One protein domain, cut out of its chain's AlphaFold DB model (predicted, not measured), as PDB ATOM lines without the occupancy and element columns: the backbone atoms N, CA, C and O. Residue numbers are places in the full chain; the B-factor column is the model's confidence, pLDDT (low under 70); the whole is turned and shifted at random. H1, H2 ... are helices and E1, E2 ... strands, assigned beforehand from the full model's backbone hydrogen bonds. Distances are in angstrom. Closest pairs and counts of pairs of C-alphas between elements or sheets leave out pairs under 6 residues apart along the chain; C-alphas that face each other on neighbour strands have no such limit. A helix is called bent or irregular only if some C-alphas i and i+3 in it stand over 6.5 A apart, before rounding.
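What this domain is: This is residues 5 to 185 of the 194 residues of an uncharacterized protein of Vibrio campbellii (UniProt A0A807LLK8). Crossed helices make the core, with H7 between the long H2 and H5; a small, strongly twisted sheet of E1, E3 and E2 packs on H5, and the hairpin of E4 and E5 reaches away at the far end. H8 lies between H1 and H4 beside this core. The printed part has 181 residues, mixed helices and strands, with eight named helices and five named strands in the order H1 H2 H3 E1 E2 E3 H4 H5 H6 E4 E5 H7 H8. The larger sheet, in order E1 E3 E2, is mixed, and E4 and E5 are antiparallel. The whole is compact, with a radius of gyration of the C-alphas of 16.7 A and spans of 52 by 40 by 34 A.

How they stand to each other: The inner strand E3, residues 86 to 92, is parallel to E1, residues 59 to 63, with N 61 and O 89 within hydrogen-bond range at 2.9 A. E3 and E2, residues 78 to 83, form an antiparallel hairpin, with N 81 and O 88 at 2.8 A. H3, residues 49 to 55, and H5, residues 112 to 130, give two layers, helices on one face of this sheet. H5 is over E3 and E2 at a height over the sheet of 8.5 A. H4, residues 93 to 105, only grazes the sheet with residues 93 to 96. The hub is H7, residues 159 to 172, touching four helices. It touches residues 118 to 126 of H5 alone, opposite ways at a steep tilt of 48 degrees; the closest C-alphas, of Ala 121 and Ala 169, are 4.7 A apart. H7 touches H2, residues 23 to 44, the same way at a shallow tilt of 34 degrees, only just short of steep; the closest C-alphas are those of Gly 37 and Ala 164, 4.1 A. With residues 159 to 163 alone H7 touches H1, residues 5 to 13, and with 160 to 161 alone it only just touches H6, residues 137 to 140, with 3 pairs of C-alphas within 8 A. H8, residues 180 to 185, touches H4; the closest C-alphas, of Ala 99 and Ile 182, are 6.0 A apart. E4, residues 142 to 148, and E5, residues 151 to 156, form a hairpin, with N 145 and O 153 at 2.9 A; both are apart from H5. Every O i to N i+4 pair is within hydrogen-bond range in H1, H3, H4, H5, H7 and H8, but 14 of 18 in H2; H6 is too short for one.

Where its parts are: H1 begins at C-alpha 5, (150.410, 162.154, 218.483). H2 is 33.0 A long and only just irregular, with C-alphas 24 and 27 6.9 A apart; H5 is 26.8 A. H8 ends at C-alpha 185, (148.382, 170.248, 203.113).

The domain as a whole: The C-alphas farthest apart, of Ser 109 and Leu 149, are 55.9 A apart. The printed part has no cut; the link E1 to E2, residues 64 to 77, is long, and residues 66 to 68 have pLDDT under 70.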
ATOM      1  N   ILE A   5     151.317 163.293 218.270       96.88
ATOM      2  CA  ILE A   5     150.410 162.154 218.483       96.88
ATOM      3  C   ILE A   5     149.265 162.165 217.464       96.88
ATOM      4  O   ILE A   5     148.856 161.112 216.982       96.88
ATOM      5  N   GLU A   6     148.714 163.333 217.132       96.75
ATOM      6  CA  GLU A   6     147.656 163.449 216.125       96.75
ATOM      7  C   GLU A   6     148.177 163.157 214.714       96.75
ATOM      8  O   GLU A   6     147.493 162.469 213.956       96.75
ATOM      9  N   TYR A   7     149.398 163.588 214.383       96.62
ATOM     10  CA  TYR A   7     150.053 163.196 213.131       96.62
ATOM     11  C   TYR A   7     150.364 161.698 213.088       96.62
ATOM     12  O   TYR A   7     150.082 161.047 212.086       96.62
ATOM     13  N   ALA A   8     150.830 161.101 214.184       97.31
ATOM     14  CA  ALA A   8     151.051 159.659 214.248       97.31
ATOM     15  C   ALA A   8     149.746 158.854 214.095       97.31
ATOM     16  O   ALA A   8     149.729 157.822 213.426       97.31
ATOM     17  N   LYS A   9     148.623 159.342 214.646       97.06
ATOM     18  CA  LYS A   9     147.288 158.760 214.402       97.06
ATOM     19  C   LYS A   9     146.896 158.838 212.929       97.06
ATOM     20  O   LYS A   9     146.374 157.862 212.393       97.06
ATOM     21  N   MET A  10     147.154 159.976 212.282       95.38
ATOM     22  CA  MET A  10     146.937 160.136 210.844       95.38
ATOM     23  C   MET A  10     147.791 159.134 210.056       95.38
ATOM     24  O   MET A  10     147.229 158.375 209.271       95.38
ATOM     25  N   GLN A  11     149.094 159.033 210.330       96.06
ATOM     26  CA  GLN A  11     149.981 158.067 209.673       96.06
ATOM     27  C   GLN A  11     149.517 156.616 209.864       96.06
ATOM     28  O   GLN A  11     149.515 155.833 208.916       96.06
ATOM     29  N   LEU A  12     149.080 156.250 211.074       97.00
ATOM     30  CA  LEU A  12     148.534 154.920 211.348       97.00
ATOM     31  C   LEU A  12     147.286 154.639 210.495       97.00
ATOM     32  O   LEU A  12     147.136 153.532 209.983       97.00
ATOM     33  N   SER A  13     146.422 155.641 210.301       95.19
ATOM     34  CA  SER A  13     145.199 155.512 209.498       95.19
ATOM     35  C   SER A  13     145.446 155.329 207.996       95.19
ATOM     36  O   SER A  13     144.593 154.766 207.311       95.19
ATOM     37  N   LEU A  14     146.618 155.747 207.498       93.75
ATOM     38  CA  LEU A  14     147.045 155.559 206.107       93.75
ATOM     39  C   LEU A  14     147.596 154.150 205.837       93.75
ATOM     40  O   LEU A  14     147.772 153.760 204.680       93.75
ATOM     41  N   ASP A  15     147.853 153.353 206.881       95.12
ATOM     42  CA  ASP A  15     148.356 151.995 206.708       95.12
ATOM     43  C   ASP A  15     147.343 151.132 205.942       95.12
ATOM     44  O   ASP A  15     146.168 151.024 206.304       95.12
ATOM     45  N   LYS A  16     147.812 150.427 204.910       93.88
ATOM     46  CA  LYS A  16     146.976 149.528 204.097       93.88
ATOM     47  C   LYS A  16     146.259 148.445 204.912       93.88
ATOM     48  O   LYS A  16     145.280 147.870 204.434       93.88
ATOM     49  N   TYR A  17     146.758 148.117 206.106       95.56
ATOM     50  CA  TYR A  17     146.138 147.161 207.015       95.56
ATOM     51  C   TYR A  17     145.494 147.806 208.246       95.56
ATOM     52  O   TYR A  17     145.123 147.070 209.157       95.56
ATOM     53  N   PHE A  18     145.292 149.127 208.272       96.19
ATOM     54  CA  PHE A  18     144.730 149.849 209.419       96.19
ATOM     55  C   PHE A  18     143.455 149.200 209.979       96.19
ATOM     56  O   PHE A  18     143.378 148.884 211.164       96.19
ATOM     57  N   GLY A  19     142.487 148.874 209.114       95.12
ATOM     58  CA  GLY A  19     141.232 148.219 209.513       95.12
ATOM     59  C   GLY A  19     141.377 146.786 210.058       95.12
ATOM     60  O   GLY A  19     140.378 146.164 210.412       95.12
ATOM     61  N   LYS A  20     142.594 146.230 210.084       95.38
ATOM     62  CA  LYS A  20     142.936 144.926 210.676       95.38
ATOM     63  C   LYS A  20     143.698 145.053 211.996       95.38
ATOM     64  O   LYS A  20     143.921 144.032 212.642       95.38
ATOM     65  N   ILE A  21     144.097 146.261 212.392       96.25
ATOM     66  CA  ILE A  21     144.804 146.510 213.648       96.25
ATOM     67  C   ILE A  21     143.773 146.549 214.791       96.25
ATOM     68  O   ILE A  21     142.868 147.389 214.742       96.25
ATOM     69  N   PRO A  22     143.889 145.689 215.822       94.62
ATOM     70  CA  PRO A  22     143.051 145.770 217.019       94.62
ATOM     71  C   PRO A  22     143.114 147.165 217.656       94.62
ATOM     72  O   PRO A  22     144.191 147.746 217.773       94.62
ATOM     73  N   SER A  23     141.968 147.729 218.048       93.44
ATOM     74  CA  SER A  23     141.891 149.129 218.501       93.44
ATOM     75  C   SER A  23     142.683 149.407 219.781       93.44
ATOM     76  O   SER A  23     143.170 150.515 219.983       93.44
ATOM     77  N   ASP A  24     142.826 148.403 220.643       94.44
ATOM     78  CA  ASP A  24     143.641 148.446 221.858       94.44
ATOM     79  C   ASP A  24     145.150 148.518 221.569       94.44
ATOM     80  O   ASP A  24     145.902 149.023 222.398       94.44
ATOM     81  N   MET A  25     145.594 148.109 220.376       96.19
ATOM     82  CA  MET A  25     146.998 148.200 219.960       96.19
ATOM     83  C   MET A  25     147.387 149.565 219.380       96.19
ATOM     84  O   MET A  25     148.575 149.852 219.255       96.19
ATOM     85  N   HIS A  26     146.426 150.419 219.004       97.50
ATOM     86  CA  HIS A  26     146.729 151.665 218.277       97.50
ATOM     87  C   HIS A  26     147.641 152.590 219.084       97.50
ATOM     88  O   HIS A  26     148.608 153.122 218.547       97.50
ATOM     89  N   SER A  27     147.347 152.754 220.377       97.44
ATOM     90  CA  SER A  27     148.118 153.646 221.249       97.44
ATOM     91  C   SER A  27     149.543 153.136 221.465       97.44
ATOM     92  O   SER A  27     150.472 153.930 221.371       97.44
ATOM     93  N   ASP A  28     149.718 151.825 221.669       97.81
ATOM     94  CA  ASP A  28     151.039 151.199 221.831       97.81
ATOM     95  C   ASP A  28     151.902 151.372 220.575       97.81
ATOM     96  O   ASP A  28     153.052 151.794 220.661       97.81
ATOM     97  N   ILE A  29     151.332 151.137 219.387       98.25
ATOM     98  CA  ILE A  29     152.042 151.312 218.111       98.25
ATOM     99  C   ILE A  29     152.519 152.757 217.940       98.25
ATOM    100  O   ILE A  29     153.674 152.990 217.579       98.25
ATOM    101  N   ILE A  30     151.631 153.721 218.199       98.56
ATOM    102  CA  ILE A  30     151.938 155.148 218.075       98.56
ATOM    103  C   ILE A  30     153.040 155.546 219.053       98.56
ATOM    104  O   ILE A  30     154.027 156.156 218.648       98.56
ATOM    105  N   GLU A  31     152.883 155.195 220.328       98.38
ATOM    106  CA  GLU A  31     153.838 155.555 221.370       98.38
ATOM    107  C   GLU A  31     155.219 154.964 221.077       98.38
ATOM    108  O   GLU A  31     156.213 155.690 221.079       98.38
ATOM    109  N   ARG A  32     155.283 153.675 220.738       98.44
ATOM    110  CA  ARG A  32     156.547 152.997 220.441       98.44
ATOM    111  C   ARG A  32     157.214 153.522 219.173       98.44
ATOM    112  O   ARG A  32     158.431 153.670 219.163       98.44
ATOM    113  N   GLY A  33     156.446 153.844 218.129       98.56
ATOM    114  CA  GLY A  33     156.980 154.475 216.918       98.56
ATOM    115  C   GLY A  33     157.601 155.844 217.213       98.56
ATOM    116  O   GLY A  33     158.741 156.108 216.832       98.56
ATOM    117  N   LEU A  34     156.897 156.692 217.970       98.62
ATOM    118  CA  LEU A  34     157.405 158.007 218.377       98.62
ATOM    119  C   LEU A  34     158.662 157.886 219.253       98.62
ATOM    120  O   LEU A  34     159.660 158.561 218.999       98.62
ATOM    121  N   GLN A  35     158.639 156.996 220.250       98.44
ATOM    122  CA  GLN A  35     159.776 156.737 221.137       98.44
ATOM    123  C   GLN A  35     160.995 156.210 220.376       98.44
ATOM    124  O   GLN A  35     162.127 156.580 220.694       98.44
ATOM    125  N   LEU A  36     160.785 155.362 219.366       98.56
ATOM    126  CA  LEU A  36     161.852 154.877 218.501       98.56
ATOM    127  C   LEU A  36     162.495 156.032 217.726       98.56
ATOM    128  O   LEU A  36     163.711 156.191 217.800       98.56
ATOM    129  N   GLY A  37     161.697 156.867 217.056       98.31
ATOM    130  CA  GLY A  37     162.209 158.036 216.334       98.31
ATOM    131  C   GLY A  37     162.995 158.986 217.244       98.31
ATOM    132  O   GLY A  37     164.094 159.416 216.901       98.31
ATOM    133  N   GLU A  38     162.487 159.245 218.453       98.00
ATOM    134  CA  GLU A  38     163.168 160.047 219.479       98.00
ATOM    135  C   GLU A  38     164.492 159.447 219.948       98.00
ATOM    136  O   GLU A  38     165.472 160.168 220.149       98.00
ATOM    137  N   ARG A  39     164.517 158.132 220.175       97.44
ATOM    138  CA  ARG A  39     165.712 157.414 220.613       97.44
ATOM    139  C   ARG A  39     166.794 157.482 219.543       97.44
ATOM    140  O   ARG A  39     167.908 157.877 219.868       97.44
ATOM    141  N   VAL A  40     166.446 157.177 218.295       97.81
ATOM    142  CA  VAL A  40     167.389 157.196 217.170       97.81
ATOM    143  C   VAL A  40     167.864 158.627 216.898       97.81
ATOM    144  O   VAL A  40     169.057 158.850 216.746       97.81
ATOM    145  N   ALA A  41     166.995 159.641 216.951       97.56
ATOM    146  CA  ALA A  41     167.390 161.032 216.692       97.56
ATOM    147  C   ALA A  41     168.504 161.546 217.623       97.56
ATOM    148  O   ALA A  41     169.337 162.354 217.210       97.56
ATOM    149  N   LYS A  42     168.561 161.058 218.871       95.50
ATOM    150  CA  LYS A  42     169.623 161.421 219.830       95.50
ATOM    151  C   LYS A  42     171.016 161.008 219.356       95.50
ATOM    152  O   LYS A  42     171.984 161.659 219.736       95.50
ATOM    153  N   GLU A  43     171.114 159.964 218.539       93.88
ATOM    154  CA  GLU A  43     172.381 159.442 218.021       93.88
ATOM    155  C   GLU A  43     172.859 160.208 216.773       93.88
ATOM    156  O   GLU A  43     174.060 160.256 216.517       93.88
ATOM    157  N   TYR A  44     171.952 160.873 216.041       93.62
ATOM    158  CA  TYR A  44     172.233 161.441 214.709       93.62
ATOM    159  C   TYR A  44     172.010 162.961 214.579       93.62
ATOM    160  O   TYR A  44     172.130 163.507 213.486       93.62
ATOM    161  N   ARG A  45     171.739 163.687 215.675       84.06
ATOM    162  CA  ARG A  45     171.390 165.130 215.664       84.06
ATOM    163  C   ARG A  45     172.408 166.062 214.982       84.06
ATOM    164  O   ARG A  45     172.060 167.170 214.602       84.06
ATOM    165  N   SER A  46     173.670 165.657 214.854       85.94
ATOM    166  CA  SER A  46     174.737 166.480 214.254       85.94
ATOM    167  C   SER A  46     175.355 165.856 213.005       85.94
ATOM    168  O   SER A  46     176.461 166.226 212.615       85.94
ATOM    169  N   VAL A  47     174.672 164.885 212.401       88.38
ATOM    170  CA  VAL A  47     175.164 164.186 211.216       88.38
ATOM    171  C   VAL A  47     174.908 165.016 209.964       88.38
ATOM    172  O   VAL A  47     173.813 165.533 209.752       88.38
ATOM    173  N   ASP A  48     175.923 165.114 209.105       94.25
ATOM    174  CA  ASP A  48     175.728 165.552 207.726       94.25
ATOM    175  C   ASP A  48     175.077 164.403 206.951       94.25
ATOM    176  O   ASP A  48     175.738 163.449 206.540       94.25
ATOM    177  N   LEU A  49     173.758 164.484 206.783       95.00
ATOM    178  CA  LEU A  49     172.955 163.432 206.161       95.00
ATOM    179  C   LEU A  49     173.405 163.131 204.730       95.00
ATOM    180  O   LEU A  49     173.385 161.975 204.310       95.00
ATOM    181  N   LYS A  50     173.860 164.144 203.979       94.44
ATOM    182  CA  LYS A  50     174.338 163.921 202.611       94.44
ATOM    183  C   LYS A  50     175.609 163.092 202.618       94.44
ATOM    184  O   LYS A  50     175.731 162.142 201.846       94.44
ATOM    185  N   GLN A  51     176.535 163.450 203.499       95.81
ATOM    186  CA  GLN A  51     177.782 162.721 203.666       95.81
ATOM    187  C   GLN A  51     177.532 161.297 204.185       95.81
ATOM    188  O   GLN A  51     178.134 160.361 203.669       95.81
ATOM    189  N   ALA A  52     176.587 161.113 205.112       95.31
ATOM    190  CA  ALA A  52     176.219 159.798 205.635       95.31
ATOM    191  C   ALA A  52     175.684 158.858 204.539       95.31
ATOM    192  O   ALA A  52     176.092 157.699 204.465       95.31
ATOM    193  N   PHE A  53     174.843 159.358 203.626       96.56
ATOM    194  CA  PHE A  53     174.423 158.584 202.452       96.56
ATOM    195  C   PHE A  53     175.605 158.217 201.548       96.56
ATOM    196  O   PHE A  53     175.725 157.067 201.124       96.56
ATOM    197  N   ILE A  54     176.504 159.166 201.276       95.94
ATOM    198  CA  ILE A  54     177.700 158.920 200.455       95.94
ATOM    199  C   ILE A  54     178.583 157.833 201.080       95.94
ATOM    200  O   ILE A  54     179.046 156.937 200.372       95.94
ATOM    201  N   GLU A  55     178.778 157.866 202.397       95.12
ATOM    202  CA  GLU A  55     179.542 156.864 203.149       95.12
ATOM    203  C   GLU A  55     178.883 155.480 203.132       95.12
ATOM    204  O   GLU A  55     179.584 154.473 203.033       95.12
ATOM    205  N   ALA A  56     177.549 155.423 203.113       95.00
ATOM    206  CA  ALA A  56     176.776 154.194 202.911       95.00
ATOM    207  C   ALA A  56     176.763 153.700 201.443       95.00
ATOM    208  O   ALA A  56     176.141 152.685 201.113       95.00
ATOM    209  N   GLY A  57     177.454 154.396 200.534       96.00
ATOM    210  CA  GLY A  57     177.557 154.032 199.119       96.00
ATOM    211  C   GLY A  57     176.391 154.516 198.254       96.00
ATOM    212  O   GLY A  57     176.216 154.025 197.136       96.00
ATOM    213  N   TYR A  58     175.604 155.473 198.745       97.19
ATOM    214  CA  TYR A  58     174.520 156.110 198.009       97.19
ATOM    215  C   TYR A  58     174.984 157.403 197.347       97.19
ATOM    216  O   TYR A  58     175.699 158.218 197.922       97.19
ATOM    217  N   ARG A  59     174.507 157.645 196.129       96.69
ATOM    218  CA  ARG A  59     174.584 158.969 195.497       96.69
ATOM    219  C   ARG A  59     173.272 159.723 195.672       96.69
ATOM    220  O   ARG A  59     172.211 159.111 195.755       96.69
ATOM    221  N   ILE A  60     173.339 161.048 195.672       96.12
ATOM    222  CA  ILE A  60     172.152 161.904 195.743       96.12
ATOM    223  C   ILE A  60     171.831 162.402 194.341       96.12
ATOM    224  O   ILE A  60     172.661 163.048 193.698       96.12
ATOM    225  N   GLU A  61     170.626 162.106 193.871       95.81
ATOM    226  CA  GLU A  61     170.123 162.526 192.568       95.81
ATOM    227  C   GLU A  61     168.906 163.435 192.725       95.81
ATOM    228  O   GLU A  61     168.170 163.356 193.704       95.81
ATOM    229  N   TYR A  62     168.676 164.294 191.734       94.75
ATOM    230  CA  TYR A  62     167.546 165.214 191.725       94.75
ATOM    231  C   TYR A  62     166.760 165.068 190.430       94.75
ATOM    232  O   TYR A  62     167.351 165.000 189.351       94.75
ATOM    233  N   THR A  63     165.435 165.105 190.529       92.38
ATOM    234  CA  THR A  63     164.535 165.025 189.377       92.38
ATOM    235  C   THR A  63     163.357 165.983 189.515       92.38
ATOM    236  O   THR A  63     162.922 166.308 190.621       92.38
ATOM    237  N   ASN A  64     162.814 166.394 188.374       84.31
ATOM    238  CA  ASN A  64     161.587 167.174 188.265       84.31
ATOM    239  C   ASN A  64     160.514 166.237 187.702       84.31
ATOM    240  O   ASN A  64     160.365 166.163 186.487       84.31
ATOM    241  N   ASN A  65     159.901 165.396 188.547       75.06
ATOM    242  CA  ASN A  65     158.871 164.420 188.135       75.06
ATOM    243  C   ASN A  65     157.970 163.961 189.299       75.06
ATOM    244  O   ASN A  65     157.413 162.866 189.281       75.06
ATOM    245  N   ALA A  66     157.813 164.786 190.334       63.12
ATOM    246  CA  ALA A  66     157.138 164.350 191.555       63.12
ATOM    247  C   ALA A  66     155.642 164.082 191.374       63.12
ATOM    248  O   ALA A  66     155.105 163.168 191.986       63.12
ATOM    249  N   LYS A  67     154.975 164.849 190.495       58.59
ATOM    250  CA  LYS A  67     153.515 164.802 190.280       58.59
ATOM    251  C   LYS A  67     152.971 163.412 189.916       58.59
ATOM    252  O   LYS A  67     151.760 163.230 189.903       58.59
ATOM    253  N   GLN A  68     153.839 162.454 189.588       60.22
ATOM    254  CA  GLN A  68     153.470 161.085 189.227       60.22
ATOM    255  C   GLN A  68     153.887 160.032 190.265       60.22
ATOM    256  O   GLN A  68     153.560 158.861 190.080       60.22
ATOM    257  N   VAL A  69     154.589 160.408 191.339       72.44
ATOM    258  CA  VAL A  69     155.112 159.455 192.327       72.44
ATOM    259  C   VAL A  69     154.348 159.602 193.640       72.44
ATOM    260  O   VAL A  69     154.582 160.529 194.415       72.44
ATOM    261  N   LEU A  70     153.413 158.676 193.865       80.12
ATOM    262  CA  LEU A  70     152.618 158.586 195.087       80.12
ATOM    263  C   LEU A  70     152.968 157.315 195.871       80.12
ATOM    264  O   LEU A  70     153.022 156.232 195.286       80.12
ATOM    265  N   SER A  71     153.097 157.425 197.194       78.38
ATOM    266  CA  SER A  71     153.172 156.288 198.123       78.38
ATOM    267  C   SER A  71     152.116 156.445 199.207       78.38
ATOM    268  O   SER A  71     151.962 157.519 199.773       78.38
ATOM    269  N   GLN A  72     151.325 155.399 199.462       73.38
ATOM    270  CA  GLN A  72     150.173 155.454 200.385       73.38
ATOM    271  C   GLN A  72     149.178 156.605 200.089       73.38
ATOM    272  O   GLN A  72     148.431 157.024 200.966       73.38
ATOM    273  N   GLY A  73     149.143 157.101 198.844       76.62
ATOM    274  CA  GLY A  73     148.330 158.258 198.445       76.62
ATOM    275  C   GLY A  73     148.970 159.625 198.726       76.62
ATOM    276  O   GLY A  73     148.350 160.638 198.425       76.62
ATOM    277  N   LEU A  74     150.195 159.658 199.255       83.25
ATOM    278  CA  LEU A  74     150.966 160.866 199.550       83.25
ATOM    279  C   LEU A  74     151.991 161.155 198.455       83.25
ATOM    280  O   LEU A  74     152.520 160.233 197.830       83.25
ATOM    281  N   LEU A  75     152.277 162.437 198.234       86.19
ATOM    282  CA  LEU A  75     153.263 162.888 197.256       86.19
ATOM    283  C   LEU A  75     154.687 162.652 197.769       86.19
ATOM    284  O   LEU A  75     155.093 163.234 198.773       86.19
ATOM    285  N   MET A  76     155.475 161.863 197.038       89.06
ATOM    286  CA  MET A  76     156.866 161.598 197.412       89.06
ATOM    287  C   MET A  76     157.744 162.849 197.256       89.06
ATOM    288  O   MET A  76     157.583 163.644 196.322       89.06
ATOM    289  N   ARG A  77     158.703 163.020 198.172       92.56
ATOM    290  CA  ARG A  77     159.685 164.130 198.171       92.56
ATOM    291  C   ARG A  77     161.121 163.647 198.083       92.56
ATOM    292  O   ARG A  77     161.929 164.288 197.411       92.56
ATOM    293  N   ALA A  78     161.399 162.493 198.668       94.44
ATOM    294  CA  ALA A  78     162.606 161.726 198.436       94.44
ATOM    295  C   ALA A  78     162.270 160.227 198.429       94.44
ATOM    296  O   ALA A  78     161.200 159.856 198.896       94.44
ATOM    297  N   GLU A  79     163.140 159.396 197.858       94.56
ATOM    298  CA  GLU A  79     163.023 157.932 197.901       94.56
ATOM    299  C   GLU A  79     164.411 157.279 197.779       94.56
ATOM    300  O   GLU A  79     165.222 157.666 196.927       94.56
ATOM    301  N   ILE A  80     164.678 156.265 198.603       95.06
ATOM    302  CA  ILE A  80     165.799 155.326 198.443       95.06
ATOM    303  C   ILE A  80     165.516 154.356 197.292       95.06
ATOM    304  O   ILE A  80     164.541 153.608 197.306       95.06
ATOM    305  N   ILE A  81     166.429 154.298 196.322       93.81
ATOM    306  CA  ILE A  81     166.364 153.364 195.199       93.81
ATOM    307  C   ILE A  81     167.632 152.510 195.150       93.81
ATOM    308  O   ILE A  81     168.740 153.021 194.959       93.81
ATOM    309  N   GLU A  82     167.452 151.191 195.242       94.25
ATOM    310  CA  GLU A  82     168.479 150.187 194.965       94.25
ATOM    311  C   GLU A  82     168.080 149.340 193.748       94.25
ATOM    312  O   GLU A  82     167.184 148.499 193.816       94.25
ATOM    313  N   ASP A  83     168.749 149.554 192.613       93.56
ATOM    314  CA  ASP A  83     168.498 148.809 191.375       93.56
ATOM    315  C   ASP A  83     169.805 148.456 190.637       93.56
ATOM    316  O   ASP A  83     170.915 148.590 191.158       93.56
ATOM    317  N   ASN A  84     169.692 147.971 189.399       92.31
ATOM    318  CA  ASN A  84     170.841 147.623 188.558       92.31
ATOM    319  C   ASN A  84     171.715 148.829 188.160       92.31
ATOM    320  O   ASN A  84     172.830 148.626 187.679       92.31
ATOM    321  N   LEU A  85     171.237 150.062 188.349       89.81
ATOM    322  CA  LEU A  85     172.001 151.297 188.168       89.81
ATOM    323  C   LEU A  85     172.702 151.726 189.469       89.81
ATOM    324  O   LEU A  85     173.358 152.770 189.504       89.81
ATOM    325  N   GLY A  86     172.582 150.942 190.541       93.88
ATOM    326  CA  GLY A  86     173.205 151.167 191.840       93.88
ATOM    327  C   GLY A  86     172.292 151.867 192.845       93.88
ATOM    328  O   GLY A  86     171.095 152.036 192.624       93.88
ATOM    329  N   ARG A  87     172.892 152.278 193.965       96.62
ATOM    330  CA  ARG A  87     172.202 152.853 195.124       96.62
ATOM    331  C   ARG A  87     172.132 154.369 195.024       96.62
ATOM    332  O   ARG A  87     173.158 155.023 194.804       96.62
ATOM    333  N   ARG A  88     170.937 154.934 195.169       96.50
ATOM    334  CA  ARG A  88     170.718 156.383 195.136       96.50
ATOM    335  C   ARG A  88     169.575 156.809 196.044       96.50
ATOM    336  O   ARG A  88     168.633 156.054 196.233       96.50
ATOM    337  N   VAL A  89     169.655 158.035 196.544       96.75
ATOM    338  CA  VAL A  89     168.506 158.756 197.096       96.75
ATOM    339  C   VAL A  89     168.067 159.758 196.045       96.75
ATOM    340  O   VAL A  89     168.862 160.600 195.619       96.75
ATOM    341  N   LEU A  90     166.828 159.636 195.587       95.50
ATOM    342  CA  LEU A  90     166.257 160.512 194.577       95.50
ATOM    343  C   LEU A  90     165.415 161.590 195.254       95.50
ATOM    344  O   LEU A  90     164.477 161.262 195.963       95.50
ATOM    345  N   ILE A  91     165.722 162.864 195.013       95.56
ATOM    346  CA  ILE A  91     164.977 164.018 195.533       95.56
ATOM    347  C   ILE A  91     164.118 164.614 194.414       95.56
ATOM    348  O   ILE A  91     164.618 164.966 193.338       95.56
ATOM    349  N   TYR A  92     162.824 164.780 194.676       94.69
ATOM    350  CA  TYR A  92     161.868 165.327 193.717       94.69
ATOM    351  C   TYR A  92     161.703 166.841 193.905       94.69
ATOM    352  O   TYR A  92     160.888 167.292 194.710       94.69
ATOM    353  N   LYS A  93     162.446 167.642 193.135       93.62
ATOM    354  CA  LYS A  93     162.495 169.111 193.277       93.62
ATOM    355  C   LYS A  93     161.118 169.768 193.212       93.62
ATOM    356  O   LYS A  93     160.798 170.564 194.086       93.62
ATOM    357  N   ASP A  94     160.281 169.370 192.258       91.69
ATOM    358  CA  ASP A  94     158.937 169.941 192.101       91.69
ATOM    359  C   ASP A  94     158.054 169.714 193.344       91.69
ATOM    360  O   ASP A  94     157.216 170.549 193.671       91.69
ATOM    361  N   SER A  95     158.239 168.597 194.059       92.25
ATOM    362  CA  SER A  95     157.500 168.318 195.302       92.25
ATOM    363  C   SER A  95     158.030 169.127 196.481       92.25
ATOM    364  O   SER A  95     157.255 169.569 197.327       92.25
ATOM    365  N   ILE A  96     159.335 169.407 196.506       94.38
ATOM    366  CA  ILE A  96     159.928 170.343 197.468       94.38
ATOM    367  C   ILE A  96     159.414 171.771 197.219       94.38
ATOM    368  O   ILE A  96     159.066 172.475 198.163       94.38
ATOM    369  N   GLU A  97     159.322 172.202 195.961       93.31
ATOM    370  CA  GLU A  97     158.766 173.512 195.591       93.31
ATOM    371  C   GLU A  97     157.275 173.628 195.935       93.31
ATOM    372  O   GLU A  97     156.836 174.660 196.457       93.31
ATOM    373  N   GLN A  98     156.503 172.560 195.711       92.00
ATOM    374  CA  GLN A  98     155.105 172.494 196.131       92.00
ATOM    375  C   GLN A  98     154.985 172.599 197.657       92.00
ATOM    376  O   GLN A  98     154.247 173.448 198.147       92.00
ATOM    377  N   ALA A  99     155.788 171.840 198.409       93.38
ATOM    378  CA  ALA A  99     155.821 171.903 199.870       93.38
ATOM    379  C   ALA A  99     156.091 173.322 200.397       93.38
ATOM    380  O   ALA A  99     155.435 173.775 201.332       93.38
ATOM    381  N   LEU A 100     157.037 174.045 199.789       95.12
ATOM    382  CA  LEU A 100     157.328 175.436 200.151       95.12
ATOM    383  C   LEU A 100     156.146 176.368 199.871       95.12
ATOM    384  O   LEU A 100     155.879 177.273 200.660       95.12
ATOM    385  N   THR A 101     155.444 176.142 198.761       93.88
ATOM    386  CA  THR A 101     154.245 176.908 198.404       93.88
ATOM    387  C   THR A 101     153.136 176.675 199.428       93.88
ATOM    388  O   THR A 101     152.585 177.641 199.955       93.88
ATOM    389  N   ASP A 102     152.868 175.415 199.766       92.81
ATOM    390  CA  ASP A 102     151.805 175.020 200.692       92.81
ATOM    391  C   ASP A 102     152.079 175.537 202.112       92.81
ATOM    392  O   ASP A 102     151.212 176.143 202.745       92.81
ATOM    393  N   LEU A 103     153.318 175.393 202.598       94.00
ATOM    394  CA  LEU A 103     153.747 175.955 203.883       94.00
ATOM    395  C   LEU A 103     153.625 177.485 203.899       94.00
ATOM    396  O   LEU A 103     153.120 178.058 204.868       94.00
ATOM    397  N   GLY A 104     154.020 178.148 202.808       94.19
ATOM    398  CA  GLY A 104     153.908 179.597 202.661       94.19
ATOM    399  C   GLY A 104     152.464 180.100 202.739       94.19
ATOM    400  O   GLY A 104     152.210 181.119 203.382       94.19
ATOM    401  N   GLN A 105     151.503 179.368 202.163       93.06
ATOM    402  CA  GLN A 105     150.069 179.682 202.266       93.06
ATOM    403  C   GLN A 105     149.541 179.584 203.705       93.06
ATOM    404  O   GLN A 105     148.630 180.320 204.075       93.06
ATOM    405  N   GLN A 106     150.149 178.731 204.532       91.19
ATOM    406  CA  GLN A 106     149.847 178.617 205.963       91.19
ATOM    407  C   GLN A 106     150.637 179.605 206.838       91.19
ATOM    408  O   GLN A 106     150.536 179.570 208.064       91.19
ATOM    409  N   GLY A 107     151.438 180.490 206.233       92.94
ATOM    410  CA  GLY A 107     152.285 181.441 206.951       92.94
ATOM    411  C   GLY A 107     153.521 180.814 207.605       92.94
ATOM    412  O   GLY A 107     154.138 181.447 208.460       92.94
ATOM    413  N   ILE A 108     153.895 179.591 207.217       93.44
ATOM    414  CA  ILE A 108     155.075 178.887 207.729       93.44
ATOM    415  C   ILE A 108     156.248 179.166 206.791       93.44
ATOM    416  O   ILE A 108     156.240 178.789 205.621       93.44
ATOM    417  N   SER A 109     157.277 179.841 207.306       92.06
ATOM    418  CA  SER A 109     158.487 180.121 206.534       92.06
ATOM    419  C   SER A 109     159.409 178.903 206.525       92.06
ATOM    420  O   SER A 109     159.684 178.301 207.560       92.06
ATOM    421  N   SER A 110     159.892 178.526 205.347       94.81
ATOM    422  CA  SER A 110     160.867 177.453 205.157       94.81
ATOM    423  C   SER A 110     161.680 177.714 203.891       94.81
ATOM    424  O   SER A 110     161.291 178.509 203.035       94.81
ATOM    425  N   SER A 111     162.826 177.052 203.771       95.62
ATOM    426  CA  SER A 111     163.701 177.109 202.600       95.62
ATOM    427  C   SER A 111     163.836 175.739 201.945       95.62
ATOM    428  O   SER A 111     163.672 174.710 202.600       95.62
ATOM    429  N   THR A 112     164.207 175.711 200.662       95.56
ATOM    430  CA  THR A 112     164.483 174.463 199.929       95.56
ATOM    431  C   THR A 112     165.456 173.568 200.686       95.56
ATOM    432  O   THR A 112     165.200 172.380 200.825       95.56
ATOM    433  N   SER A 113     166.528 174.142 201.244       94.81
ATOM    434  CA  SER A 113     167.519 173.376 202.004       94.81
ATOM    435  C   SER A 113     166.934 172.744 203.267       94.81
ATOM    436  O   SER A 113     167.342 171.645 203.617       94.81
ATOM    437  N   GLN A 114     166.013 173.415 203.966       95.00
ATOM    438  CA  GLN A 114     165.386 172.852 205.166       95.00
ATOM    439  C   GLN A 114     164.469 171.681 204.815       95.00
ATOM    440  O   GLN A 114     164.560 170.635 205.448       95.00
ATOM    441  N   ILE A 115     163.630 171.829 203.786       96.00
ATOM    442  CA  ILE A 115     162.728 170.754 203.353       96.00
ATOM    443  C   ILE A 115     163.533 169.576 202.797       96.00
ATOM    444  O   ILE A 115     163.250 168.430 203.118       96.00
ATOM    445  N   GLU A 116     164.586 169.838 202.025       95.75
ATOM    446  CA  GLU A 116     165.470 168.787 201.524       95.75
ATOM    447  C   GLU A 116     166.136 168.004 202.662       95.75
ATOM    448  O   GLU A 116     166.106 166.778 202.650       95.75
ATOM    449  N   GLN A 117     166.689 168.692 203.667       95.75
ATOM    450  CA  GLN A 117     167.278 168.033 204.837       95.75
ATOM    451  C   GLN A 117     166.239 167.223 205.614       95.75
ATOM    452  O   GLN A 117     166.543 166.114 206.042       95.75
ATOM    453  N   LEU A 118     165.008 167.726 205.730       96.81
ATOM    454  CA  LEU A 118     163.916 167.019 206.396       96.81
ATOM    455  C   LEU A 118     163.610 165.675 205.720       96.81
ATOM    456  O   LEU A 118     163.532 164.651 206.394       96.81
ATOM    457  N   TYR A 119     163.485 165.656 204.390       96.44
ATOM    458  CA  TYR A 119     163.200 164.416 203.660       96.44
ATOM    459  C   TYR A 119     164.429 163.523 203.493       96.44
ATOM    460  O   TYR A 119     164.287 162.306 203.490       96.44
ATOM    461  N   LEU A 120     165.639 164.084 203.462       97.12
ATOM    462  CA  LEU A 120     166.857 163.285 203.598       97.12
ATOM    463  C   LEU A 120     166.926 162.600 204.964       97.12
ATOM    464  O   LEU A 120     167.310 161.440 205.022       97.12
ATOM    465  N   ALA A 121     166.540 163.272 206.050       97.94
ATOM    466  CA  ALA A 121     166.509 162.667 207.378       97.94
ATOM    467  C   ALA A 121     165.464 161.547 207.450       97.94
ATOM    468  O   ALA A 121     165.742 160.485 208.000       97.94
ATOM    469  N   HIS A 122     164.288 161.766 206.856       97.62
ATOM    470  CA  HIS A 122     163.249 160.744 206.749       97.62
ATOM    471  C   HIS A 122     163.783 159.489 206.040       97.62
ATOM    472  O   HIS A 122     163.747 158.401 206.611       97.62
ATOM    473  N   GLU A 123     164.353 159.640 204.842       97.56
ATOM    474  CA  GLU A 123     164.940 158.514 204.105       97.56
ATOM    475  C   GLU A 123     166.127 157.898 204.848       97.56
ATOM    476  O   GLU A 123     166.322 156.688 204.827       97.56
ATOM    477  N   PHE A 124     166.927 158.699 205.551       98.06
ATOM    478  CA  PHE A 124     168.071 158.186 206.294       98.06
ATOM    479  C   PHE A 124     167.637 157.242 207.421       98.06
ATOM    480  O   PHE A 124     168.293 156.231 207.651       98.06
ATOM    481  N   PHE A 125     166.500 157.501 208.075       98.06
ATOM    482  CA  PHE A 125     165.921 156.540 209.017       98.06
ATOM    483  C   PHE A 125     165.605 155.198 208.339       98.06
ATOM    484  O   PHE A 125     165.943 154.144 208.879       98.06
ATOM    485  N   HIS A 126     165.015 155.228 207.142       96.88
ATOM    486  CA  HIS A 126     164.737 154.015 206.363       96.88
ATOM    487  C   HIS A 126     166.019 153.287 205.958       96.88
ATOM    488  O   HIS A 126     166.063 152.061 206.013       96.88
ATOM    489  N   LEU A 127     167.091 154.013 205.632       96.94
ATOM    490  CA  LEU A 127     168.404 153.408 205.401       96.94
ATOM    491  C   LEU A 127     168.923 152.688 206.653       96.94
ATOM    492  O   LEU A 127     169.371 151.548 206.555       96.94
ATOM    493  N   LEU A 128     168.830 153.316 207.830       96.50
ATOM    494  CA  LEU A 128     169.221 152.676 209.090       96.50
ATOM    495  C   LEU A 128     168.411 151.396 209.351       96.50
ATOM    496  O   LEU A 128     168.954 150.442 209.911       96.50
ATOM    497  N   GLU A 129     167.132 151.368 208.962       95.81
ATOM    498  CA  GLU A 129     166.291 150.168 209.038       95.81
ATOM    499  C   GLU A 129     166.770 149.078 208.070       95.81
ATOM    500  O   GLU A 129     166.919 147.924 208.473       95.81
ATOM    501  N   ILE A 130     167.029 149.439 206.808       92.75
ATOM    502  CA  ILE A 130     167.474 148.521 205.747       92.75
ATOM    503  C   ILE A 130     168.827 147.888 206.091       92.75
ATOM    504  O   ILE A 130     168.992 146.679 205.937       92.75
ATOM    505  N   ASP A 131     169.767 148.687 206.596       91.31
ATOM    506  CA  ASP A 131     171.111 148.242 206.971       91.31
ATOM    507  C   ASP A 131     171.170 147.632 208.387       91.31
ATOM    508  O   ASP A 131     172.255 147.392 208.916       91.31
ATOM    509  N   GLU A 132     170.016 147.392 209.019       90.44
ATOM    510  CA  GLU A 132     169.870 146.775 210.345       90.44
ATOM    511  C   GLU A 132     170.582 147.519 211.498       90.44
ATOM    512  O   GLU A 132     170.797 146.952 212.572       90.44
ATOM    513  N   HIS A 133     170.900 148.807 211.326       91.44
ATOM    514  CA  HIS A 133     171.451 149.658 212.389       91.44
ATOM    515  C   HIS A 133     170.414 149.964 213.474       91.44
ATOM    516  O   HIS A 133     170.768 150.210 214.628       91.44
ATOM    517  N   ILE A 134     169.129 149.925 213.114       93.44
ATOM    518  CA  ILE A 134     168.015 149.998 214.056       93.44
ATOM    519  C   ILE A 134     167.223 148.694 214.025       93.44
ATOM    520  O   ILE A 134     166.775 148.220 212.986       93.44
ATOM    521  N   GLN A 135     167.031 148.111 215.205       90.56
ATOM    522  CA  GLN A 135     166.194 146.934 215.398       90.56
ATOM    523  C   GLN A 135     165.240 147.215 216.556       90.56
ATOM    524  O   GLN A 135     165.660 147.489 217.681       90.56
ATOM    525  N   ASP A 136     163.943 147.184 216.269       95.38
ATOM    526  CA  ASP A 136     162.883 147.312 217.264       95.38
ATOM    527  C   ASP A 136     161.702 146.443 216.835       95.38
ATOM    528  O   ASP A 136     161.325 146.407 215.659       95.38
ATOM    529  N   GLU A 137     161.100 145.736 217.786       95.56
ATOM    530  CA  GLU A 137     159.965 144.861 217.505       95.56
ATOM    531  C   GLU A 137     158.793 145.630 216.881       95.56
ATOM    532  O   GLU A 137     158.075 145.053 216.060       95.56
ATOM    533  N   VAL A 138     158.630 146.926 217.203       96.56
ATOM    534  CA  VAL A 138     157.548 147.765 216.663       96.56
ATOM    535  C   VAL A 138     157.607 147.861 215.133       96.56
ATOM    536  O   VAL A 138     156.571 147.828 214.470       96.56
ATOM    537  N   LEU A 139     158.813 147.871 214.551       96.31
ATOM    538  CA  LEU A 139     159.012 147.896 213.099       96.31
ATOM    539  C   LEU A 139     158.586 146.573 212.455       96.31
ATOM    540  O   LEU A 139     158.180 146.531 211.295       96.31
ATOM    541  N   SER A 140     158.665 145.466 213.189       95.00
ATOM    542  CA  SER A 140     158.387 144.122 212.675       95.00
ATOM    543  C   SER A 140     156.929 143.678 212.838       95.00
ATOM    544  O   SER A 140     156.592 142.559 212.438       95.00
ATOM    545  N   LEU A 141     156.067 144.536 213.399       96.56
ATOM    546  CA  LEU A 141     154.676 144.212 213.701       96.56
ATOM    547  C   LEU A 141     153.911 143.749 212.460       96.56
ATOM    548  O   LEU A 141     153.987 144.324 211.369       96.56
ATOM    549  N   LYS A 142     153.136 142.680 212.651       96.44
ATOM    550  CA  LYS A 142     152.307 142.076 211.615       96.44
ATOM    551  C   LYS A 142     150.891 141.890 212.119       96.44
ATOM    552  O   LYS A 142     150.679 141.478 213.255       96.44
ATOM    553  N   VAL A 143     149.934 142.098 211.227       96.06
ATOM    554  CA  VAL A 143     148.516 141.828 211.473       96.06
ATOM    555  C   VAL A 143     148.009 140.739 210.545       96.06
ATOM    556  O   VAL A 143     148.561 140.501 209.466       96.06
ATOM    557  N   GLU A 144     146.963 140.038 210.972       94.69
ATOM    558  CA  GLU A 144     146.287 139.062 210.125       94.69
ATOM    559  C   GLU A 144     145.651 139.776 208.924       94.69
ATOM    560  O   GLU A 144     144.753 140.606 209.072       94.69
ATOM    561  N   ARG A 145     146.104 139.436 207.711       92.56
ATOM    562  CA  ARG A 145     145.546 139.998 206.472       92.56
ATOM    563  C   ARG A 145     144.440 139.129 205.885       92.56
ATOM    564  O   ARG A 145     143.521 139.652 205.260       92.56
ATOM    565  N   LEU A 146     144.552 137.807 206.023       92.88
ATOM    566  CA  LEU A 146     143.659 136.848 205.378       92.88
ATOM    567  C   LEU A 146     143.745 135.476 206.050       92.88
ATOM    568  O   LEU A 146     144.842 135.007 206.346       92.88
ATOM    569  N   LYS A 147     142.611 134.781 206.167       92.94
ATOM    570  CA  LYS A 147     142.545 133.372 206.563       92.94
ATOM    571  C   LYS A 147     141.834 132.559 205.487       92.94
ATOM    572  O   LYS A 147     140.674 132.814 205.184       92.94
ATOM    573  N   VAL A 148     142.530 131.589 204.898       92.94
ATOM    574  CA  VAL A 148     142.002 130.727 203.827       92.94
ATOM    575  C   VAL A 148     142.389 129.283 204.110       92.94
ATOM    576  O   VAL A 148     143.554 128.994 204.369       92.94
ATOM    577  N   LEU A 149     141.408 128.375 204.061       90.88
ATOM    578  CA  LEU A 149     141.591 126.928 204.263       90.88
ATOM    579  C   LEU A 149     142.390 126.581 205.537       90.88
ATOM    580  O   LEU A 149     143.285 125.743 205.521       90.88
ATOM    581  N   GLY A 150     142.100 127.269 206.646       91.88
ATOM    582  CA  GLY A 150     142.781 127.061 207.931       91.88
ATOM    583  C   GLY A 150     144.180 127.680 208.035       91.88
ATOM    584  O   GLY A 150     144.733 127.712 209.131       91.88
ATOM    585  N   LYS A 151     144.733 128.231 206.947       94.50
ATOM    586  CA  LYS A 151     146.004 128.959 206.952       94.50
ATOM    587  C   LYS A 151     145.766 130.455 207.139       94.50
ATOM    588  O   LYS A 151     145.028 131.072 206.368       94.50
ATOM    589  N   THR A 152     146.431 131.032 208.135       95.75
ATOM    590  CA  THR A 152     146.460 132.478 208.362       95.75
ATOM    591  C   THR A 152     147.661 133.096 207.656       95.75
ATOM    592  O   THR A 152     148.783 132.593 207.735       95.75
ATOM    593  N   PHE A 153     147.421 134.195 206.954       94.88
ATOM    594  CA  PHE A 153     148.433 135.014 206.314       94.88
ATOM    595  C   PHE A 153     148.527 136.348 207.039       94.88
ATOM    596  O   PHE A 153     147.510 136.962 207.368       94.88
ATOM    597  N   TYR A 154     149.755 136.820 207.207       96.38
ATOM    598  CA  TYR A 154     150.057 138.064 207.898       96.38
ATOM    599  C   TYR A 154     150.609 139.107 206.927       96.38
ATOM    600  O   TYR A 154     151.193 138.762 205.895       96.38
ATOM    601  N   GLY A 155     150.391 140.375 207.250       95.06
ATOM    602  CA  GLY A 155     150.966 141.524 206.563       95.06
ATOM    603  C   GLY A 155     151.719 142.401 207.556       95.06
ATOM    604  O   GLY A 155     151.225 142.629 208.656       95.06
ATOM    605  N   ARG A 156     152.920 142.854 207.179       96.12
ATOM    606  CA  ARG A 156     153.711 143.806 207.970       96.12
ATOM    607  C   ARG A 156     153.055 145.185 207.904       96.12
ATOM    608  O   ARG A 156     152.659 145.602 206.812       96.12
ATOM    609  N   LEU A 157     152.944 145.851 209.048       96.62
ATOM    610  CA  LEU A 157     152.543 147.255 209.116       96.62
ATOM    611  C   LEU A 157     153.692 148.135 208.615       96.62
ATOM    612  O   LEU A 157     154.858 147.821 208.835       96.62
ATOM    613  N   GLN A 158     153.377 149.201 207.893       95.62
ATOM    614  CA  GLN A 158     154.370 150.192 207.451       95.62
ATOM    615  C   GLN A 158     154.360 151.417 208.359       95.62
ATOM    616  O   GLN A 158     155.405 151.987 208.645       95.62
ATOM    617  N   SER A 159     153.186 151.751 208.892       96.56
ATOM    618  CA  SER A 159     152.977 152.897 209.772       96.56
ATOM    619  C   SER A 159     153.949 153.027 210.951       96.56
ATOM    620  O   SER A 159     154.320 154.164 211.216       96.56
ATOM    621  N   PRO A 160     154.426 151.973 211.653       98.00
ATOM    622  CA  PRO A 160     155.382 152.178 212.741       98.00
ATOM    623  C   PRO A 160     156.716 152.763 212.267       98.00
ATOM    624  O   PRO A 160     157.280 153.611 212.955       98.00
ATOM    625  N   SER A 161     157.192 152.322 211.096       97.62
ATOM    626  CA  SER A 161     158.412 152.844 210.477       97.62
ATOM    627  C   SER A 161     158.209 154.296 210.052       97.62
ATOM    628  O   SER A 161     158.977 155.157 210.462       97.62
ATOM    629  N   GLU A 162     157.089 154.603 209.389       97.44
ATOM    630  CA  GLU A 162     156.749 155.975 208.987       97.44
ATOM    631  C   GLU A 162     156.561 156.931 210.178       97.44
ATOM    632  O   GLU A 162     156.980 158.085 210.148       97.44
ATOM    633  N   ILE A 163     155.939 156.482 211.271       98.38
ATOM    634  CA  ILE A 163     155.805 157.298 212.488       98.38
ATOM    635  C   ILE A 163     157.192 157.615 213.059       98.38
ATOM    636  O   ILE A 163     157.462 158.759 213.437       98.38
ATOM    637  N   ALA A 164     158.071 156.613 213.113       98.56
ATOM    638  CA  ALA A 164     159.415 156.768 213.645       98.56
ATOM    639  C   ALA A 164     160.302 157.640 212.741       98.56
ATOM    640  O   ALA A 164     160.974 158.529 213.264       98.56
ATOM    641  N   SER A 165     160.257 157.463 211.417       97.94
ATOM    642  CA  SER A 165     161.032 158.249 210.448       97.94
ATOM    643  C   SER A 165     160.624 159.722 210.451       97.94
ATOM    644  O   SER A 165     161.484 160.602 210.484       97.94
ATOM    645  N   ASN A 166     159.324 160.021 210.530       97.69
ATOM    646  CA  ASN A 166     158.837 161.398 210.616       97.69
ATOM    647  C   ASN A 166     159.243 162.077 211.926       97.69
ATOM    648  O   ASN A 166     159.688 163.228 211.919       97.69
ATOM    649  N   ARG A 167     159.148 161.361 213.054       98.06
ATOM    650  CA  ARG A 167     159.604 161.880 214.349       98.06
ATOM    651  C   ARG A 167     161.119 162.071 214.382       98.06
ATOM    652  O   ARG A 167     161.596 163.079 214.897       98.06
ATOM    653  N   PHE A 168     161.866 161.129 213.818       98.44
ATOM    654  CA  PHE A 168     163.312 161.222 213.667       98.44
ATOM    655  C   PHE A 168     163.703 162.467 212.863       98.44
ATOM    656  O   PHE A 168     164.475 163.291 213.351       98.44
ATOM    657  N   ALA A 169     163.111 162.641 211.679       97.81
ATOM    658  CA  ALA A 169     163.390 163.756 210.783       97.81
ATOM    659  C   ALA A 169     163.101 165.112 211.434       97.81
ATOM    660  O   ALA A 169     163.942 166.010 211.401       97.81
ATOM    661  N   GLN A 170     161.947 165.240 212.095       96.94
ATOM    662  CA  GLN A 170     161.573 166.444 212.837       96.94
ATOM    663  C   GLN A 170     162.650 166.843 213.855       96.94
ATOM    664  O   GLN A 170     163.025 168.009 213.942       96.94
ATOM    665  N   LEU A 171     163.161 165.876 214.621       97.25
ATOM    666  CA  LEU A 171     164.104 166.137 215.706       97.25
ATOM    667  C   LEU A 171     165.535 166.363 215.223       97.25
ATOM    668  O   LEU A 171     166.211 167.240 215.757       97.25
ATOM    669  N   VAL A 172     166.000 165.595 214.235       97.19
ATOM    670  CA  VAL A 172     167.350 165.750 213.664       97.19
ATOM    671  C   VAL A 172     167.484 167.083 212.938       97.19
ATOM    672  O   VAL A 172     168.507 167.745 213.067       97.19
ATOM    673  N   CYS A 173     166.440 167.513 212.229       95.44
ATOM    674  CA  CYS A 173     166.440 168.791 211.525       95.44
ATOM    675  C   CYS A 173     166.017 169.980 212.399       95.44
ATOM    676  O   CYS A 173     165.936 171.094 211.885       95.44
ATOM    677  N   GLU A 174     165.718 169.753 213.685       94.31
ATOM    678  CA  GLU A 174     165.201 170.766 214.615       94.31
ATOM    679  C   GLU A 174     164.000 171.538 214.034       94.31
ATOM    680  O   GLU A 174     163.871 172.754 214.174       94.31
ATOM    681  N   CYS A 175     163.122 170.814 213.335       92.56
ATOM    682  CA  CYS A 175     161.978 171.380 212.642       92.56
ATOM    683  C   CYS A 175     160.812 171.608 213.613       92.56
ATOM    684  O   CYS A 175     160.451 170.727 214.394       92.56
ATOM    685  N   GLU A 176     160.187 172.785 213.541       90.62
ATOM    686  CA  GLU A 176     159.072 173.159 214.424       90.62
ATOM    687  C   GLU A 176     157.770 172.405 214.120       90.62
ATOM    688  O   GLU A 176     156.849 172.405 214.937       90.62
ATOM    689  N   PHE A 177     157.678 171.754 212.959       91.69
ATOM    690  CA  PHE A 177     156.497 171.022 212.518       91.69
ATOM    691  C   PHE A 177     156.823 169.565 212.185       91.69
ATOM    692  O   PHE A 177     157.948 169.212 211.835       91.69
ATOM    693  N   ASN A 178     155.813 168.704 212.288       93.19
ATOM    694  CA  ASN A 178     155.917 167.309 211.878       93.19
ATOM    695  C   ASN A 178     155.911 167.214 210.339       93.19
ATOM    696  O   ASN A 178     155.056 167.866 209.734       93.19
ATOM    697  N   PRO A 179     156.779 166.412 209.688       94.06
ATOM    698  CA  PRO A 179     156.808 166.317 208.226       94.06
ATOM    699  C   PRO A 179     155.448 165.987 207.591       94.06
ATOM    700  O   PRO A 179     155.142 166.526 206.527       94.06
ATOM    701  N   LEU A 180     154.589 165.220 208.285       92.69
ATOM    702  CA  LEU A 180     153.234 164.892 207.820       92.69
ATOM    703  C   LEU A 180     152.318 166.102 207.630       92.69
ATOM    704  O   LEU A 180     151.311 165.989 206.935       92.69
ATOM    705  N   LEU A 181     152.629 167.255 208.230       94.00
ATOM    706  CA  LEU A 181     151.917 168.496 207.934       94.00
ATOM    707  C   LEU A 181     151.953 168.790 206.431       94.00
ATOM    708  O   LEU A 181     150.949 169.197 205.861       94.00
ATOM    709  N   ILE A 182     153.098 168.580 205.779       92.69
ATOM    710  CA  ILE A 182     153.250 168.896 204.357       92.69
ATOM    711  C   ILE A 182     152.374 167.954 203.512       92.69
ATOM    712  O   ILE A 182     151.771 168.378 202.529       92.69
ATOM    713  N   ASP A 183     152.254 166.691 203.916       88.88
ATOM    714  CA  ASP A 183     151.363 165.716 203.278       88.88
ATOM    715  C   ASP A 183     149.881 166.021 203.493       88.88
ATOM    716  O   ASP A 183     149.083 165.925 202.563       88.88
ATOM    717  N   GLU A 184     149.511 166.441 204.701       90.19
ATOM    718  CA  GLU A 184     148.161 166.908 205.007       90.19
ATOM    719  C   GLU A 184     147.755 168.092 204.119       90.19
ATOM    720  O   GLU A 184     146.648 168.101 203.578       90.19
ATOM    721  N   LEU A 185     148.645 169.075 203.948       88.06
ATOM    722  CA  LEU A 185     148.382 170.248 203.113       88.06
ATOM    723  C   LEU A 185     148.221 169.877 201.636       88.06
ATOM    724  O   LEU A 185     147.346 170.428 200.969       88.06
TER     725      LEU A 185